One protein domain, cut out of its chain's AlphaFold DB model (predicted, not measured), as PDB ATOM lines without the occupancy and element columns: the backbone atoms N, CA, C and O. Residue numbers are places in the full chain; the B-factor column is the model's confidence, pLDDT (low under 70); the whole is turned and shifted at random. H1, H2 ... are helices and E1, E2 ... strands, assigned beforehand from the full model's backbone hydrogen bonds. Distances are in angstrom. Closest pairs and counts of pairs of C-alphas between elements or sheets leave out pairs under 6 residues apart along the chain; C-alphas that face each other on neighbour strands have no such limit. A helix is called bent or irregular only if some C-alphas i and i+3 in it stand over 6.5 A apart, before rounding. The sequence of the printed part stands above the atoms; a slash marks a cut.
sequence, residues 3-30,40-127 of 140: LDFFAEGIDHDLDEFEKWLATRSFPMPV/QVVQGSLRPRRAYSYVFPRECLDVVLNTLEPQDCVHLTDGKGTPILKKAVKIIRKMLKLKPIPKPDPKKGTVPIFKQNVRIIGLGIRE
ATOM      1  N   LEU A   3      28.138 -31.634  54.535       90.62
ATOM      2  CA  LEU A   3      28.732 -30.555  53.746       90.62
ATOM      3  C   LEU A   3      27.639 -29.536  53.447       90.62
ATOM      4  O   LEU A   3      26.665 -29.853  52.768       90.62
ATOM      5  N   ASP A   4      27.813 -28.319  53.949       89.56
ATOM      6  CA  ASP A   4      26.935 -27.198  53.636       89.56
ATOM      7  C   ASP A   4      27.566 -26.372  52.495       89.56
ATOM      8  O   ASP A   4      28.757 -26.039  52.544       89.56
ATOM      9  N   PHE A   5      26.799 -26.058  51.447       88.94
ATOM     10  CA  PHE A   5      27.276 -25.351  50.248       88.94
ATOM     11  C   PHE A   5      26.164 -24.589  49.512       88.94
ATOM     12  O   PHE A   5      24.980 -24.854  49.705       88.94
ATOM     13  N   PHE A   6      26.542 -23.653  48.640       86.19
ATOM     14  CA  PHE A   6      25.655 -23.113  47.602       86.19
ATOM     15  C   PHE A   6      25.971 -23.763  46.256       86.19
ATOM     16  O   PHE A   6      27.133 -24.074  45.992       86.19
ATOM     17  N   ALA A   7      24.951 -23.947  45.420       86.81
ATOM     18  CA  ALA A   7      25.124 -24.308  44.020       86.81
ATOM     19  C   ALA A   7      24.669 -23.133  43.143       86.81
ATOM     20  O   ALA A   7      23.661 -22.498  43.443       86.81
ATOM     21  N   GLU A   8      25.430 -22.833  42.096       83.62
ATOM     22  CA  GLU A   8      25.128 -21.809  41.092       83.62
ATOM     23  C   GLU A   8      25.295 -22.432  39.705       83.62
ATOM     24  O   GLU A   8      26.229 -23.203  39.494       83.62
ATOM     25  N   GLY A   9      24.422 -22.112  38.755       84.25
ATOM     26  CA  GLY A   9      24.445 -22.728  37.432       84.25
ATOM     27  C   GLY A   9      23.216 -22.384  36.605       84.25
ATOM     28  O   GLY A   9      22.455 -21.488  36.964       84.25
ATOM     29  N   ILE A  10      23.041 -23.096  35.496       85.44
ATOM     30  CA  ILE A  10      21.811 -23.049  34.698       85.44
ATOM     31  C   ILE A  10      20.733 -23.834  35.449       85.44
ATOM     32  O   ILE A  10      21.007 -24.941  35.900       85.44
ATOM     33  N   ASP A  11      19.516 -23.291  35.561       86.12
ATOM     34  CA  ASP A  11      18.430 -23.889  36.361       86.12
ATOM     35  C   ASP A  11      18.175 -25.364  36.019       86.12
ATOM     36  O   ASP A  11      18.079 -26.205  36.907       86.12
ATOM     37  N   HIS A  12      18.146 -25.701  34.727       87.50
ATOM     38  CA  HIS A  12      17.981 -27.083  34.275       87.50
ATOM     39  C   HIS A  12      19.100 -28.010  34.779       87.50
ATOM     40  O   HIS A  12      18.822 -29.101  35.275       87.50
ATOM     41  N   ASP A  13      20.352 -27.556  34.700       85.56
ATOM     42  CA  ASP A  13      21.506 -28.342  35.132       85.56
ATOM     43  C   ASP A  13      21.572 -28.455  36.662       85.56
ATOM     44  O   ASP A  13      21.996 -29.481  37.197       85.56
ATOM     45  N   LEU A  14      21.123 -27.418  37.380       85.19
ATOM     46  CA  LEU A  14      20.970 -27.440  38.834       85.19
ATOM     47  C   LEU A  14      19.919 -28.468  39.258       85.19
ATOM     48  O   LEU A  14      20.205 -29.287  40.128       85.19
ATOM     49  N   ASP A  15      18.755 -28.489  38.608       88.00
ATOM     50  CA  ASP A  15      17.700 -29.468  38.885       88.00
ATOM     51  C   ASP A  15      18.180 -30.909  38.658       88.00
ATOM     52  O   ASP A  15      17.874 -31.814  39.445       88.00
ATOM     53  N   GLU A  16      18.922 -31.154  37.575       88.31
ATOM     54  CA  GLU A  16      19.502 -32.470  37.299       88.31
ATOM     55  C   GLU A  16      20.567 -32.847  38.327       88.31
ATOM     56  O   GLU A  16      20.532 -33.956  38.868       88.31
ATOM     57  N   PHE A  17      21.460 -31.920  38.667       88.00
ATOM     58  CA  PHE A  17      22.462 -32.105  39.713       88.00
ATOM     59  C   PHE A  17      21.829 -32.420  41.077       88.00
ATOM     60  O   PHE A  17      22.279 -33.336  41.768       88.00
ATOM     61  N   GLU A  18      20.757 -31.721  41.459       88.56
ATOM     62  CA  GLU A  18      20.030 -31.968  42.705       88.56
ATOM     63  C   GLU A  18      19.424 -33.373  42.750       88.56
ATOM     64  O   GLU A  18      19.635 -34.114  43.717       88.56
ATOM     65  N   LYS A  19      18.701 -33.764  41.691       87.56
ATOM     66  CA  LYS A  19      18.106 -35.105  41.561       87.56
ATOM     67  C   LYS A  19      19.180 -36.185  41.594       87.56
ATOM     68  O   LYS A  19      19.009 -37.222  42.239       87.56
ATOM     69  N   TRP A  20      20.300 -35.936  40.928       85.69
ATOM     70  CA  TRP A  20      21.419 -36.861  40.891       85.69
ATOM     71  C   TRP A  20      22.047 -37.026  42.281       85.69
ATOM     72  O   TRP A  20      22.234 -38.147  42.753       85.69
ATOM     73  N   LEU A  21      22.308 -35.928  42.998       85.19
ATOM     74  CA  LEU A  21      22.871 -35.999  44.348       85.19
ATOM     75  C   LEU A  21      21.935 -36.671  45.347       85.19
ATOM     76  O   LEU A  21      22.400 -37.447  46.184       85.19
ATOM     77  N   ALA A  22      20.635 -36.387  45.261       84.75
ATOM     78  CA  ALA A  22      19.626 -36.966  46.142       84.75
ATOM     79  C   ALA A  22      19.443 -38.478  45.936       84.75
ATOM     80  O   ALA A  22      19.026 -39.183  46.855       84.75
ATOM     81  N   THR A  23      19.759 -38.999  44.750       84.00
ATOM     82  CA  THR A  23      19.658 -40.435  44.441       84.00
ATOM     83  C   THR A  23      20.957 -41.193  44.699       84.00
ATOM     84  O   THR A  23      20.977 -42.422  44.609       84.00
ATOM     85  N   ARG A  24      22.055 -40.501  45.046       83.25
ATOM     86  CA  ARG A  24      23.353 -41.154  45.191       83.25
ATOM     87  C   ARG A  24      23.469 -41.928  46.496       83.25
ATOM     88  O   ARG A  24      23.254 -41.389  47.578       83.25
ATOM     89  N   SER A  25      23.925 -43.169  46.374       84.31
ATOM     90  CA  SER A  25      24.217 -44.039  47.506       84.31
ATOM     91  C   SER A  25      25.704 -44.358  47.611       84.31
ATOM     92  O   SER A  25      26.410 -44.461  46.604       84.31
ATOM     93  N   PHE A  26      26.165 -44.533  48.844       76.88
ATOM     94  CA  PHE A  26      27.547 -44.816  49.197       76.88
ATOM     95  C   PHE A  26      27.637 -46.184  49.873       76.88
ATOM     96  O   PHE A  26      26.903 -46.430  50.833       76.88
ATOM     97  N   PRO A  27      28.522 -47.079  49.402       78.06
ATOM     98  CA  PRO A  27      28.841 -48.294  50.131       78.06
ATOM     99  C   PRO A  27      29.707 -47.931  51.341       78.06
ATOM    100  O   PRO A  27      30.811 -47.413  51.190       78.06
ATOM    101  N   MET A  28      29.204 -48.201  52.539       74.50
ATOM    102  CA  MET A  28      29.909 -47.982  53.794       74.50
ATOM    103  C   MET A  28      30.275 -49.331  54.420       74.50
ATOM    104  O   MET A  28      29.381 -50.154  54.635       74.50
ATOM    105  N   PRO A  29      31.558 -49.581  54.724       73.88
ATOM    106  CA  PRO A  29      31.940 -50.735  55.521       73.88
ATOM    107  C   PRO A  29      31.476 -50.531  56.967       73.88
ATOM    108  O   PRO A  29      31.803 -49.531  57.602       73.88
ATOM    109  N   VAL A  30      30.713 -51.487  57.483       75.88
ATOM    110  CA  VAL A  30      30.250 -51.554  58.868       75.88
ATOM    111  C   VAL A  30      30.869 -52.788  59.497       75.88
ATOM    112  O   VAL A  30      30.712 -53.902  58.992       75.88
ATOM    113  N   GLN A  40      27.063 -51.676  54.133       79.25
ATOM    114  CA  GLN A  40      25.767 -51.012  54.214       79.25
ATOM    115  C   GLN A  40      25.696 -49.898  53.172       79.25
ATOM    116  O   GLN A  40      26.606 -49.083  53.048       79.25
ATOM    117  N   VAL A  41      24.606 -49.849  52.414       80.44
ATOM    118  CA  VAL A  41      24.374 -48.773  51.451       80.44
ATOM    119  C   VAL A  41      23.698 -47.613  52.176       80.44
ATOM    120  O   VAL A  41      22.604 -47.776  52.712       80.44
ATOM    121  N   VAL A  42      24.335 -46.442  52.186       78.94
ATOM    122  CA  VAL A  42      23.755 -45.212  52.739       78.94
ATOM    123  C   VAL A  42      23.483 -44.223  51.628       78.94
ATOM    124  O   VAL A  42      24.377 -43.861  50.868       78.94
ATOM    125  N   GLN A  43      22.235 -43.780  51.543       80.94
ATOM    126  CA  GLN A  43      21.820 -42.775  50.580       80.94
ATOM    127  C   GLN A  43      22.170 -41.376  51.092       80.94
ATOM    128  O   GLN A  43      21.919 -41.040  52.252       80.94
ATOM    129  N   GLY A  44      22.748 -40.557  50.217       78.75
ATOM    130  CA  GLY A  44      22.934 -39.139  50.470       78.75
ATOM    131  C   GLY A  44      21.587 -38.429  50.583       78.75
ATOM    132  O   GLY A  44      20.611 -38.794  49.933       78.75
ATOM    133  N   SER A  45      21.519 -37.393  51.412       80.06
ATOM    134  CA  SER A  45      20.317 -36.565  51.533       80.06
ATOM    135  C   SER A  45      20.676 -35.116  51.271       80.06
ATOM    136  O   SER A  45      21.554 -34.568  51.940       80.06
ATOM    137  N   LEU A  46      19.988 -34.511  50.302       82.50
ATOM    138  CA  LEU A  46      20.082 -33.095  49.987       82.50
ATOM    139  C   LEU A  46      18.915 -32.352  50.645       82.50
ATOM    140  O   LEU A  46      17.756 -32.735  50.481       82.50
ATOM    141  N   ARG A  47      19.206 -31.299  51.413       73.12
ATOM    142  CA  ARG A  47      18.175 -30.471  52.060       73.12
ATOM    143  C   ARG A  47      18.249 -29.027  51.567       73.12
ATOM    144  O   ARG A  47      19.254 -28.375  51.861       73.12
ATOM    145  N   PRO A  48      17.201 -28.497  50.911       67.19
ATOM    146  CA  PRO A  48      17.159 -27.089  50.551       67.19
ATOM    147  C   PRO A  48      16.868 -26.244  51.800       67.19
ATOM    148  O   PRO A  48      15.792 -26.304  52.393       67.19
ATOM    149  N   ARG A  49      17.845 -25.443  52.234       61.00
ATOM    150  CA  ARG A  49      17.711 -24.444  53.311       61.00
ATOM    151  C   ARG A  49      18.261 -23.091  52.867       61.00
ATOM    152  O   ARG A  49      19.133 -22.541  53.534       61.00
ATOM    153  N   ARG A  50      17.842 -22.577  51.705       57.78
ATOM    154  CA  ARG A  50      18.477 -21.423  51.010       57.78
ATOM    155  C   ARG A  50      19.957 -21.654  50.608       57.78
ATOM    156  O   ARG A  50      20.458 -20.949  49.750       57.78
ATOM    157  N   ALA A  51      20.611 -22.651  51.207       76.31
ATOM    158  CA  ALA A  51      21.846 -23.346  50.864       76.31
ATOM    159  C   ALA A  51      21.562 -24.861  50.927       76.31
ATOM    160  O   ALA A  51      20.602 -25.280  51.586       76.31
ATOM    161  N   TYR A  52      22.393 -25.680  50.296       86.06
ATOM    162  CA  TYR A  52      22.291 -27.133  50.360       86.06
ATOM    163  C   TYR A  52      23.070 -27.685  51.546       86.06
ATOM    164  O   TYR A  52      24.180 -27.243  51.834       86.06
ATOM    165  N   SER A  53      22.490 -28.685  52.206       87.94
ATOM    166  CA  SER A  53      23.197 -29.553  53.148       87.94
ATOM    167  C   SER A  53      23.207 -30.960  52.575       87.94
ATOM    168  O   SER A  53      22.133 -31.543  52.411       87.94
ATOM    169  N   TYR A  54      24.393 -31.484  52.268       88.75
ATOM    170  CA  TYR A  54      24.571 -32.860  51.823       88.75
ATOM    171  C   TYR A  54      25.054 -33.732  52.972       88.75
ATOM    172  O   TYR A  54      26.115 -33.484  53.549       88.75
ATOM    173  N   VAL A  55      24.242 -34.729  53.321       90.06
ATOM    174  CA  VAL A  55      24.501 -35.655  54.428       90.06
ATOM    175  C   VAL A  55      25.136 -36.935  53.897       90.06
ATOM    176  O   VAL A  55      24.567 -37.560  53.005       90.06
ATOM    177  N   PHE A  56      26.286 -37.329  54.444       87.56
ATOM    178  CA  PHE A  56      27.042 -38.514  54.016       87.56
ATOM    179  C   PHE A  56      27.845 -39.149  55.176       87.56
ATOM    180  O   PHE A  56      28.077 -38.479  56.194       87.56
ATOM    181  N   PRO A  57      28.272 -40.425  55.064       86.81
ATOM    182  CA  PRO A  57      29.117 -41.096  56.062       86.81
ATOM    183  C   PRO A  57      30.474 -40.413  56.283       86.81
ATOM    184  O   PRO A  57      31.037 -39.836  55.354       86.81
ATOM    185  N   ARG A  58      31.036 -40.479  57.496       88.69
ATOM    186  CA  ARG A  58      32.303 -39.785  57.821       88.69
ATOM    187  C   ARG A  58      33.478 -40.316  56.997       88.69
ATOM    188  O   ARG A  58      34.339 -39.551  56.580       88.69
ATOM    189  N   GLU A  59      33.447 -41.602  56.700       86.31
ATOM    190  CA  GLU A  59      34.433 -42.375  55.950       86.31
ATOM    191  C   GLU A  59      34.475 -41.969  54.470       86.31
ATOM    192  O   GLU A  59      35.490 -42.143  53.799       86.31
ATOM    193  N   CYS A  60      33.380 -41.397  53.961       87.56
ATOM    194  CA  CYS A  60      33.253 -40.955  52.577       87.56
ATOM    195  C   CYS A  60      33.691 -39.499  52.365       87.56
ATOM    196  O   CYS A  60      33.513 -38.982  51.264       87.56
ATOM    197  N   LEU A  61      34.252 -38.829  53.378       91.00
ATOM    198  CA  LEU A  61      34.621 -37.412  53.309       91.00
ATOM    199  C   LEU A  61      35.493 -37.077  52.100       91.00
ATOM    200  O   LEU A  61      35.114 -36.219  51.308       91.00
ATOM    201  N   ASP A  62      36.619 -37.767  51.935       92.12
ATOM    202  CA  ASP A  62      37.545 -37.483  50.836       92.12
ATOM    203  C   ASP A  62      36.893 -37.720  49.474       92.12
ATOM    204  O   ASP A  62      37.007 -36.888  48.580       92.12
ATOM    205  N   VAL A  63      36.135 -38.813  49.336       90.88
ATOM    206  CA  VAL A  63      35.408 -39.144  48.103       90.88
ATOM    207  C   VAL A  63      34.411 -38.041  47.765       90.88
ATOM    208  O   VAL A  63      34.371 -37.576  46.629       90.88
ATOM    209  N   VAL A  64      33.620 -37.592  48.741       89.81
ATOM    210  CA  VAL A  64      32.607 -36.546  48.551       89.81
ATOM    211  C   VAL A  64      33.258 -35.215  48.189       89.81
ATOM    212  O   VAL A  64      32.805 -34.550  47.261       89.81
ATOM    213  N   LEU A  65      34.338 -34.835  48.868       91.81
ATOM    214  CA  LEU A  65      35.045 -33.586  48.597       91.81
ATOM    215  C   LEU A  65      35.767 -33.601  47.246       91.81
ATOM    216  O   LEU A  65      35.680 -32.612  46.524       91.81
ATOM    217  N   ASN A  66      36.405 -34.711  46.869       90.62
ATOM    218  CA  ASN A  66      36.992 -34.887  45.538       90.62
ATOM    219  C   ASN A  66      35.917 -34.888  44.443       90.62
ATOM    220  O   ASN A  66      36.164 -34.446  43.332       90.62
ATOM    221  N   THR A  67      34.725 -35.404  44.742       88.81
ATOM    222  CA  THR A  67      33.619 -35.483  43.782       88.81
ATOM    223  C   THR A  67      32.973 -34.120  43.547       88.81
ATOM    224  O   THR A  67      32.743 -33.716  42.410       88.81
ATOM    225  N   LEU A  68      32.649 -33.409  44.626       88.19
ATOM    226  CA  LEU A  68      31.957 -32.127  44.546       88.19
ATOM    227  C   LEU A  68      32.922 -30.982  44.226       88.19
ATOM    228  O   LEU A  68      32.524 -30.011  43.585       88.19
ATOM    229  N   GLU A  69      34.186 -31.095  44.632       88.50
ATOM    230  CA  GLU A  69      35.214 -30.055  44.507       88.50
ATOM    231  C   GLU A  69      34.679 -28.675  44.943       88.50
ATOM    232  O   GLU A  69      34.638 -27.730  44.142       88.50
ATOM    233  N   PRO A  70      34.179 -28.549  46.188       83.38
ATOM    234  CA  PRO A  70      33.600 -27.299  46.649       83.38
ATOM    235  C   PRO A  70      34.666 -26.202  46.637       83.38
ATOM    236  O   PRO A  70      35.739 -26.348  47.219       83.38
ATOM    237  N   GLN A  71      34.366 -25.077  45.993       79.25
ATOM    238  CA  GLN A  71      35.278 -23.941  45.972       79.25
ATOM    239  C   GLN A  71      35.187 -23.188  47.300       79.25
ATOM    240  O   GLN A  71      34.101 -22.803  47.737       79.25
ATOM    241  N   ASP A  72      36.336 -22.932  47.929       64.56
ATOM    242  CA  ASP A  72      36.426 -22.224  49.217       64.56
ATOM    243  C   ASP A  72      36.009 -20.746  49.142       64.56
ATOM    244  O   ASP A  72      35.833 -20.080  50.172       64.56
ATOM    245  N   CYS A  73      35.845 -20.220  47.927       56.50
ATOM    246  CA  CYS A  73      35.496 -18.836  47.661       56.50
ATOM    247  C   CYS A  73      34.540 -18.688  46.478       56.50
ATOM    248  O   CYS A  73      34.708 -19.296  45.423       56.50
ATOM    249  N   VAL A  74      33.589 -17.765  46.638       54.75
ATOM    250  CA  VAL A  74      32.803 -17.220  45.530       54.75
ATOM    251  C   VAL A  74      33.732 -16.352  44.683       54.75
ATOM    252  O   VAL A  74      33.985 -15.191  45.016       54.75
ATOM    253  N   HIS A  75      34.312 -16.905  43.620       48.34
ATOM    254  CA  HIS A  75      34.990 -16.078  42.623       48.34
ATOM    255  C   HIS A  75      33.940 -15.549  41.649       48.34
ATOM    256  O   HIS A  75      33.711 -16.140  40.597       48.34
ATOM    257  N   LEU A  76      33.281 -14.447  42.002       47.38
ATOM    258  CA  LEU A  76      32.604 -13.623  41.002       47.38
ATOM    259  C   LEU A  76      33.689 -13.146  40.031       47.38
ATOM    260  O   LEU A  76      34.617 -12.499  40.510       47.38
ATOM    261  N   THR A  77      33.606 -13.603  38.775       42.06
ATOM    262  CA  THR A  77      34.313 -13.243  37.514       42.06
ATOM    263  C   THR A  77      35.796 -12.815  37.517       42.06
ATOM    264  O   THR A  77      36.507 -13.173  36.586       42.06
ATOM    265  N   ASP A  78      36.329 -12.179  38.559       39.59
ATOM    266  CA  ASP A  78      37.618 -11.474  38.548       39.59
ATOM    267  C   ASP A  78      38.597 -11.993  39.624       39.59
ATOM    268  O   ASP A  78      39.512 -11.296  40.067       39.59
ATOM    269  N   GLY A  79      38.380 -13.205  40.146       45.56
ATOM    270  CA  GLY A  79      39.260 -13.840  41.143       45.56
ATOM    271  C   GLY A  79      39.230 -13.201  42.543       45.56
ATOM    272  O   GLY A  79      39.626 -13.834  43.523       45.56
ATOM    273  N   LYS A  80      38.676 -11.994  42.689       45.34
ATOM    274  CA  LYS A  80      38.496 -11.277  43.953       45.34
ATOM    275  C   LYS A  80      37.017 -11.269  44.323       45.34
ATOM    276  O   LYS A  80      36.319 -10.296  44.079       45.34
ATOM    277  N   GLY A  81      36.540 -12.343  44.960       55.19
ATOM    278  CA  GLY A  81      35.212 -12.330  45.585       55.19
ATOM    279  C   GLY A  81      35.029 -11.054  46.414       55.19
ATOM    280  O   GLY A  81      35.944 -10.678  47.162       55.19
ATOM    281  N   THR A  82      33.893 -10.372  46.244       64.25
ATOM    282  CA  THR A  82      33.629  -9.074  46.873       64.25
ATOM    283  C   THR A  82      33.868  -9.166  48.389       64.25
ATOM    284  O   THR A  82      33.428 -10.128  49.030       64.25
ATOM    285  N   PRO A  83      34.570  -8.198  49.013       70.50
ATOM    286  CA  PRO A  83      34.881  -8.236  50.449       70.50
ATOM    287  C   PRO A  83      33.641  -8.428  51.333       70.50
ATOM    288  O   PRO A  83      33.701  -9.080  52.376       70.50
ATOM    289  N   ILE A  84      32.506  -7.901  50.869       73.00
ATOM    290  CA  ILE A  84      31.186  -8.027  51.490       73.00
ATOM    291  C   ILE A  84      30.753  -9.494  51.546       73.00
ATOM    292  O   ILE A  84      30.397  -9.987  52.615       73.00
ATOM    293  N   LEU A  85      30.856 -10.216  50.430       69.62
ATOM    294  CA  LEU A  85      30.456 -11.615  50.343       69.62
ATOM    295  C   LEU A  85      31.370 -12.518  51.176       69.62
ATOM    296  O   LEU A  85      30.888 -13.374  51.913       69.62
ATOM    297  N   LYS A  86      32.685 -12.259  51.175       71.81
ATOM    298  CA  LYS A  86      33.632 -12.959  52.064       71.81
ATOM    299  C   LYS A  86      33.275 -12.770  53.542       71.81
ATOM    300  O   LYS A  86      33.331 -13.721  54.324       71.81
ATOM    301  N   LYS A  87      32.889 -11.551  53.935       79.81
ATOM    302  CA  LYS A  87      32.455 -11.247  55.305       79.81
ATOM    303  C   LYS A  87      31.129 -11.937  55.636       79.81
ATOM    304  O   LYS A  87      31.026 -12.526  56.710       79.81
ATOM    305  N   ALA A  88      30.166 -11.932  54.713       77.94
ATOM    306  CA  ALA A  88      28.887 -12.621  54.865       77.94
ATOM    307  C   ALA A  88      29.074 -14.136  55.049       77.94
ATOM    308  O   ALA A  88      28.584 -14.692  56.027       77.94
ATOM    309  N   VAL A  89      29.883 -14.788  54.204       76.31
ATOM    310  CA  VAL A  89      30.212 -16.220  54.336       76.31
ATOM    311  C   VAL A  89      30.875 -16.512  55.685       76.31
ATOM    312  O   VAL A  89      30.510 -17.476  56.355       76.31
ATOM    313  N   LYS A  90      31.798 -15.659  56.150       81.62
ATOM    314  CA  LYS A  90      32.431 -15.817  57.472       81.62
ATOM    315  C   LYS A  90      31.423 -15.720  58.623       81.62
ATOM    316  O   LYS A  90      31.558 -16.448  59.605       81.62
ATOM    317  N   ILE A  91      30.430 -14.835  58.521       84.62
ATOM    318  CA  ILE A  91      29.352 -14.705  59.513       84.62
ATOM    319  C   ILE A  91      28.454 -15.945  59.485       84.62
ATOM    320  O   ILE A  91      28.211 -16.530  60.538       84.62
ATOM    321  N   ILE A  92      28.041 -16.396  58.297       82.69
ATOM    322  CA  ILE A  92      27.211 -17.596  58.116       82.69
ATOM    323  C   ILE A  92      27.911 -18.827  58.707       82.69
ATOM    324  O   ILE A  92      27.307 -19.547  59.499       82.69
ATOM    325  N   ARG A  93      29.207 -19.019  58.417       84.81
ATOM    326  CA  ARG A  93      30.031 -20.099  58.996       84.81
ATOM    327  C   ARG A  93      29.987 -20.094  60.524       84.81
ATOM    328  O   ARG A  93      29.787 -21.144  61.132       84.81
ATOM    329  N   LYS A  94      30.126 -18.917  61.147       85.94
ATOM    330  CA  LYS A  94      30.052 -18.769  62.610       85.94
ATOM    331  C   LYS A  94      28.655 -19.063  63.158       85.94
ATOM    332  O   LYS A  94      28.548 -19.792  64.138       85.94
ATOM    333  N   MET A  95      27.602 -18.529  62.538       85.31
ATOM    334  CA  MET A  95      26.216 -18.745  62.977       85.31
ATOM    335  C   MET A  95      25.810 -20.219  62.908       85.31
ATOM    336  O   MET A  95      25.152 -20.723  63.812       85.31
ATOM    337  N   LEU A  96      26.236 -20.915  61.854       83.06
ATOM    338  CA  LEU A  96      25.915 -22.322  61.618       83.06
ATOM    339  C   LEU A  96      26.894 -23.300  62.289       83.06
ATOM    340  O   LEU A  96      26.727 -24.511  62.146       83.06
ATOM    341  N   LYS A  97      27.896 -22.792  63.024       86.50
ATOM    342  CA  LYS A  97      28.962 -23.580  63.673       86.50
ATOM    343  C   LYS A  97      29.680 -24.528  62.700       86.50
ATOM    344  O   LYS A  97      29.991 -25.665  63.047       86.50
ATOM    345  N   LEU A  98      29.931 -24.059  61.477       87.19
ATOM    346  CA  LEU A  98      30.609 -24.846  60.449       87.19
ATOM    347  C   LEU A  98      32.121 -24.804  60.650       87.19
ATOM    348  O   LEU A  98      32.711 -23.739  60.854       87.19
ATOM    349  N   LYS A  99      32.748 -25.971  60.533       89.38
ATOM    350  CA  LYS A  99      34.197 -26.109  60.424       89.38
ATOM    351  C   LYS A  99      34.636 -25.791  58.985       89.38
ATOM    352  O   LYS A  99      33.853 -25.979  58.049       89.38
ATOM    353  N   PRO A 100      35.870 -25.299  58.780       87.75
ATOM    354  CA  PRO A 100      36.453 -25.187  57.445       87.75
ATOM    355  C   PRO A 100      36.426 -26.528  56.705       87.75
ATOM    356  O   PRO A 100      36.496 -27.583  57.335       87.75
ATOM    357  N   ILE A 101      36.336 -26.481  55.376       89.25
ATOM    358  CA  ILE A 101      36.416 -27.681  54.543       89.25
ATOM    359  C   ILE A 101      37.872 -28.175  54.573       89.25
ATOM    360  O   ILE A 101      38.777 -27.389  54.283       89.25
ATOM    361  N   PRO A 102      38.137 -29.428  54.983       90.56
ATOM    362  CA  PRO A 102      39.487 -29.972  54.966       90.56
ATOM    363  C   PRO A 102      39.939 -30.240  53.527       90.56
ATOM    364  O   PRO A 102      39.120 -30.436  52.632       90.56
ATOM    365  N   LYS A 103      41.255 -30.281  53.303       90.06
ATOM    366  CA  LYS A 103      41.799 -30.729  52.015       90.06
ATOM    367  C   LYS A 103      41.599 -32.245  51.897       90.06
ATOM    368  O   LYS A 103      42.085 -32.941  52.788       90.06
ATOM    369  N   PRO A 104      40.916 -32.746  50.855       91.75
ATOM    370  CA  PRO A 104      40.694 -34.178  50.707       91.75
ATOM    371  C   PRO A 104      41.962 -34.922  50.284       91.75
ATOM    372  O   PRO A 104      42.830 -34.356  49.615       91.75
ATOM    373  N   ASP A 105      42.052 -36.203  50.644       90.75
ATOM    374  CA  ASP A 105      43.060 -37.113  50.093       90.75
ATOM    375  C   ASP A 105      42.732 -37.436  48.619       90.75
ATOM    376  O   ASP A 105      41.734 -38.116  48.341       90.75
ATOM    377  N   PRO A 106      43.563 -37.013  47.644       87.94
ATOM    378  CA  PRO A 106      43.305 -37.259  46.226       87.94
ATOM    379  C   PRO A 106      43.336 -38.751  45.861       87.94
ATOM    380  O   PRO A 106      42.793 -39.144  44.829       87.94
ATOM    381  N   LYS A 107      43.933 -39.615  46.695       90.88
ATOM    382  CA  LYS A 107      44.014 -41.062  46.437       90.88
ATOM    383  C   LYS A 107      42.693 -41.794  46.660       90.88
ATOM    384  O   LYS A 107      42.549 -42.929  46.213       90.88
ATOM    385  N   LYS A 108      41.728 -41.172  47.342       84.56
ATOM    386  CA  LYS A 108      40.426 -41.780  47.659       84.56
ATOM    387  C   LYS A 108      39.456 -41.797  46.472       84.56
ATOM    388  O   LYS A 108      38.407 -42.425  46.568       84.56
ATOM    389  N   GLY A 109      39.830 -41.182  45.348       86.94
ATOM    390  CA  GLY A 109      39.067 -41.209  44.100       86.94
ATOM    391  C   GLY A 109      37.862 -40.268  44.094       86.94
ATOM    392  O   GLY A 109      37.639 -39.501  45.034       86.94
ATOM    393  N   THR A 110      37.100 -40.328  43.003       85.62
ATOM    394  CA  THR A 110      35.888 -39.540  42.752       85.62
ATOM    395  C   THR A 110      34.736 -40.449  42.350       85.62
ATOM    396  O   THR A 110      34.918 -41.591  41.925       85.62
ATOM    397  N   VAL A 111      33.525 -39.924  42.470       82.94
ATOM    398  CA  VAL A 111      32.323 -40.516  41.901       82.94
ATOM    399  C   VAL A 111      31.945 -39.708  40.658       82.94
ATOM    400  O   VAL A 111      31.975 -38.480  40.719       82.94
ATOM    401  N   PRO A 112      31.577 -40.344  39.532       80.50
ATOM    402  CA  PRO A 112      31.059 -39.607  38.385       80.50
ATOM    403  C   PRO A 112      29.754 -38.921  38.782       80.50
ATOM    404  O   PRO A 112      28.841 -39.598  39.247       80.50
ATOM    405  N   ILE A 113      29.672 -37.604  38.602       81.38
ATOM    406  CA  ILE A 113      28.477 -36.804  38.886       81.38
ATOM    407  C   ILE A 113      28.105 -35.961  37.678       81.38
ATOM    408  O   ILE A 113      28.973 -35.530  36.917       81.38
ATOM    409  N   PHE A 114      26.813 -35.686  37.525       79.12
ATOM    410  CA  PHE A 114      26.367 -34.657  36.600       79.12
ATOM    411  C   PHE A 114      26.657 -33.282  37.214       79.12
ATOM    412  O   PHE A 114      26.023 -32.904  38.190       79.12
ATOM    413  N   LYS A 115      27.661 -32.567  36.695       80.19
ATOM    414  CA  LYS A 115      28.098 -31.241  37.185       80.19
ATOM    415  C   LYS A 115      28.267 -30.237  36.032       80.19
ATOM    416  O   LYS A 115      28.996 -29.256  36.155       80.19
ATOM    417  N   GLN A 116      27.650 -30.487  34.874       81.94
ATOM    418  CA  GLN A 116      27.741 -29.546  33.755       81.94
ATOM    419  C   GLN A 116      27.145 -28.201  34.169       81.94
ATOM    420  O   GLN A 116      26.060 -28.154  34.719       81.94
ATOM    421  N   ASN A 117      27.908 -27.121  33.986       82.69
ATOM    422  CA  ASN A 117      27.528 -25.753  34.358       82.69
ATOM    423  C   ASN A 117      27.097 -25.555  35.824       82.69
ATOM    424  O   ASN A 117      26.508 -24.523  36.138       82.69
ATOM    425  N   VAL A 118      27.433 -26.483  36.728       83.88
ATOM    426  CA  VAL A 118      27.149 -26.358  38.162       83.88
ATOM    427  C   VAL A 118      28.426 -26.033  38.922       83.88
ATOM    428  O   VAL A 118      29.392 -26.799  38.976       83.88
ATOM    429  N   ARG A 119      28.408 -24.879  39.574       85.06
ATOM    430  CA  ARG A 119      29.439 -24.424  40.490       85.06
ATOM    431  C   ARG A 119      29.012 -24.671  41.926       85.06
ATOM    432  O   ARG A 119      27.941 -24.247  42.339       85.06
ATOM    433  N   ILE A 120      29.901 -25.276  42.710       86.69
ATOM    434  CA  ILE A 120      29.685 -25.535  44.135       86.69
ATOM    435  C   ILE A 120      30.559 -24.589  44.959       86.69
ATOM    436  O   ILE A 120      31.783 -24.584  44.829       86.69
ATOM    437  N   ILE A 121      29.929 -23.808  45.831       86.38
ATOM    438  CA  ILE A 121      30.577 -22.884  46.766       86.38
ATOM    439  C   ILE A 121      30.486 -23.480  48.168       86.38
ATOM    440  O   ILE A 121      29.416 -23.519  48.777       86.38
ATOM    441  N   GLY A 122      31.622 -23.901  48.710       87.44
ATOM    442  CA  GLY A 122      31.707 -24.535  50.017       87.44
ATOM    443  C   GLY A 122      31.482 -23.571  51.186       87.44
ATOM    444  O   GLY A 122      32.280 -22.658  51.433       87.44
ATOM    445  N   LEU A 123      30.435 -23.803  51.983       86.88
ATOM    446  CA  LEU A 123      30.244 -23.085  53.243       86.88
ATOM    447  C   LEU A 123      31.054 -23.720  54.363       86.88
ATOM    448  O   LEU A 123      31.687 -22.989  55.117       86.88
ATOM    449  N   GLY A 124      31.073 -25.041  54.478       89.19
ATOM    450  CA  GLY A 124      31.840 -25.719  55.515       89.19
ATOM    451  C   GLY A 124      31.323 -27.113  55.824       89.19
ATOM    452  O   GLY A 124      30.349 -27.579  55.235       89.19
ATOM    453  N   ILE A 125      31.988 -27.758  56.774       90.62
ATOM    454  CA  ILE A 125      31.640 -29.089  57.260       90.62
ATOM    455  C   ILE A 125      31.018 -28.983  58.648       90.62
ATOM    456  O   ILE A 125      31.492 -28.236  59.506       90.62
ATOM    457  N   ARG A 126      29.984 -29.779  58.899       90.62
ATOM    458  CA  ARG A 126      29.462 -30.031  60.241       90.62
ATOM    459  C   ARG A 126      29.511 -31.528  60.518       90.62
ATOM    460  O   ARG A 126      29.025 -32.339  59.733       90.62
ATOM    461  N   GLU A 127      30.116 -31.886  61.640       88.56
ATOM    462  CA  GLU A 127      30.048 -33.246  62.164       88.56
ATOM    463  C   GLU A 127      28.669 -33.485  62.770       88.56
ATOM    464  O   GLU A 127      28.089 -32.585  63.387       88.56
TER     465      GLU A 127
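What this domain is: This is residues 3 to 30 and 40 to 127 of the 140 residues of an uncharacterized protein of marine sediment metagenome (UniProt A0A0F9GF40). What does the model look like? A strongly twisted four-stranded sheet has H1 and H2 on one face, in two layers, with a two-stranded ribbon, E2 and E3, at one end and H3, which only grazes the sheet, at the other. What makes it up? The 116 printed residues hold three named helices and six named strands, ordered E1 H1 E2 E3 E4 E5 H2 H3 E6, class mixed; the sheet, E4 E5 E1 E6, is antiparallel. How large is it? It is compact, with a radius of gyration of the C-alphas of 14.2 A and spans of 44 by 31 by 28 A.

How they stand to each other: Which strands pair? E1, residues 3 to 8, is antiparallel to E6, residues 119 to 126 (N 6 to O 121, 2.9 A), and E5, residues 52 to 55 (N 5 to O 52, 2.9 A). E5 forms a hairpin with E4, residues 45 to 48 (N 47 to O 53, 3.1 A); E2, residues 25 to 30, is antiparallel to E3, residues 40 to 43 (N 26 to O 42, 2.8 A). Where are the helices? H1, residues 11 to 23, runs along the strands at a height over the sheet of 9.0 A, and H2, residues 58 to 68, is on the same face. H3, residues 83 to 95, only grazes the sheet with its residues 89 to 93; its closest C-alphas to E6 are those of Arg 93 and Leu 123, 6.5 A apart. Are their backbones complete? Every O i to N i+4 pair is within hydrogen-bond range in H1 and H3, but 5 of 7 in H2, which is irregular: C-alphas 59 and 62 are 7.7 A apart.

Where its parts are: Where does E1 begin? C-alpha 3 is at (28.732, -30.555, 53.746). Where does E6 end? It spans 20.5 A, bends by 55 degrees at residue 123 and ends at C-alpha 126 (29.462, -30.031, 60.241).

The domain as a whole: Is anything missing? Residues 31 to 39 are cut out, with 6.5 A between C-alphas 30 and 40. Which links are long? H2 to H3 and H3 to E6. Where is pLDDT under 70? At residues 48 to 50, 72 to 82 and 85.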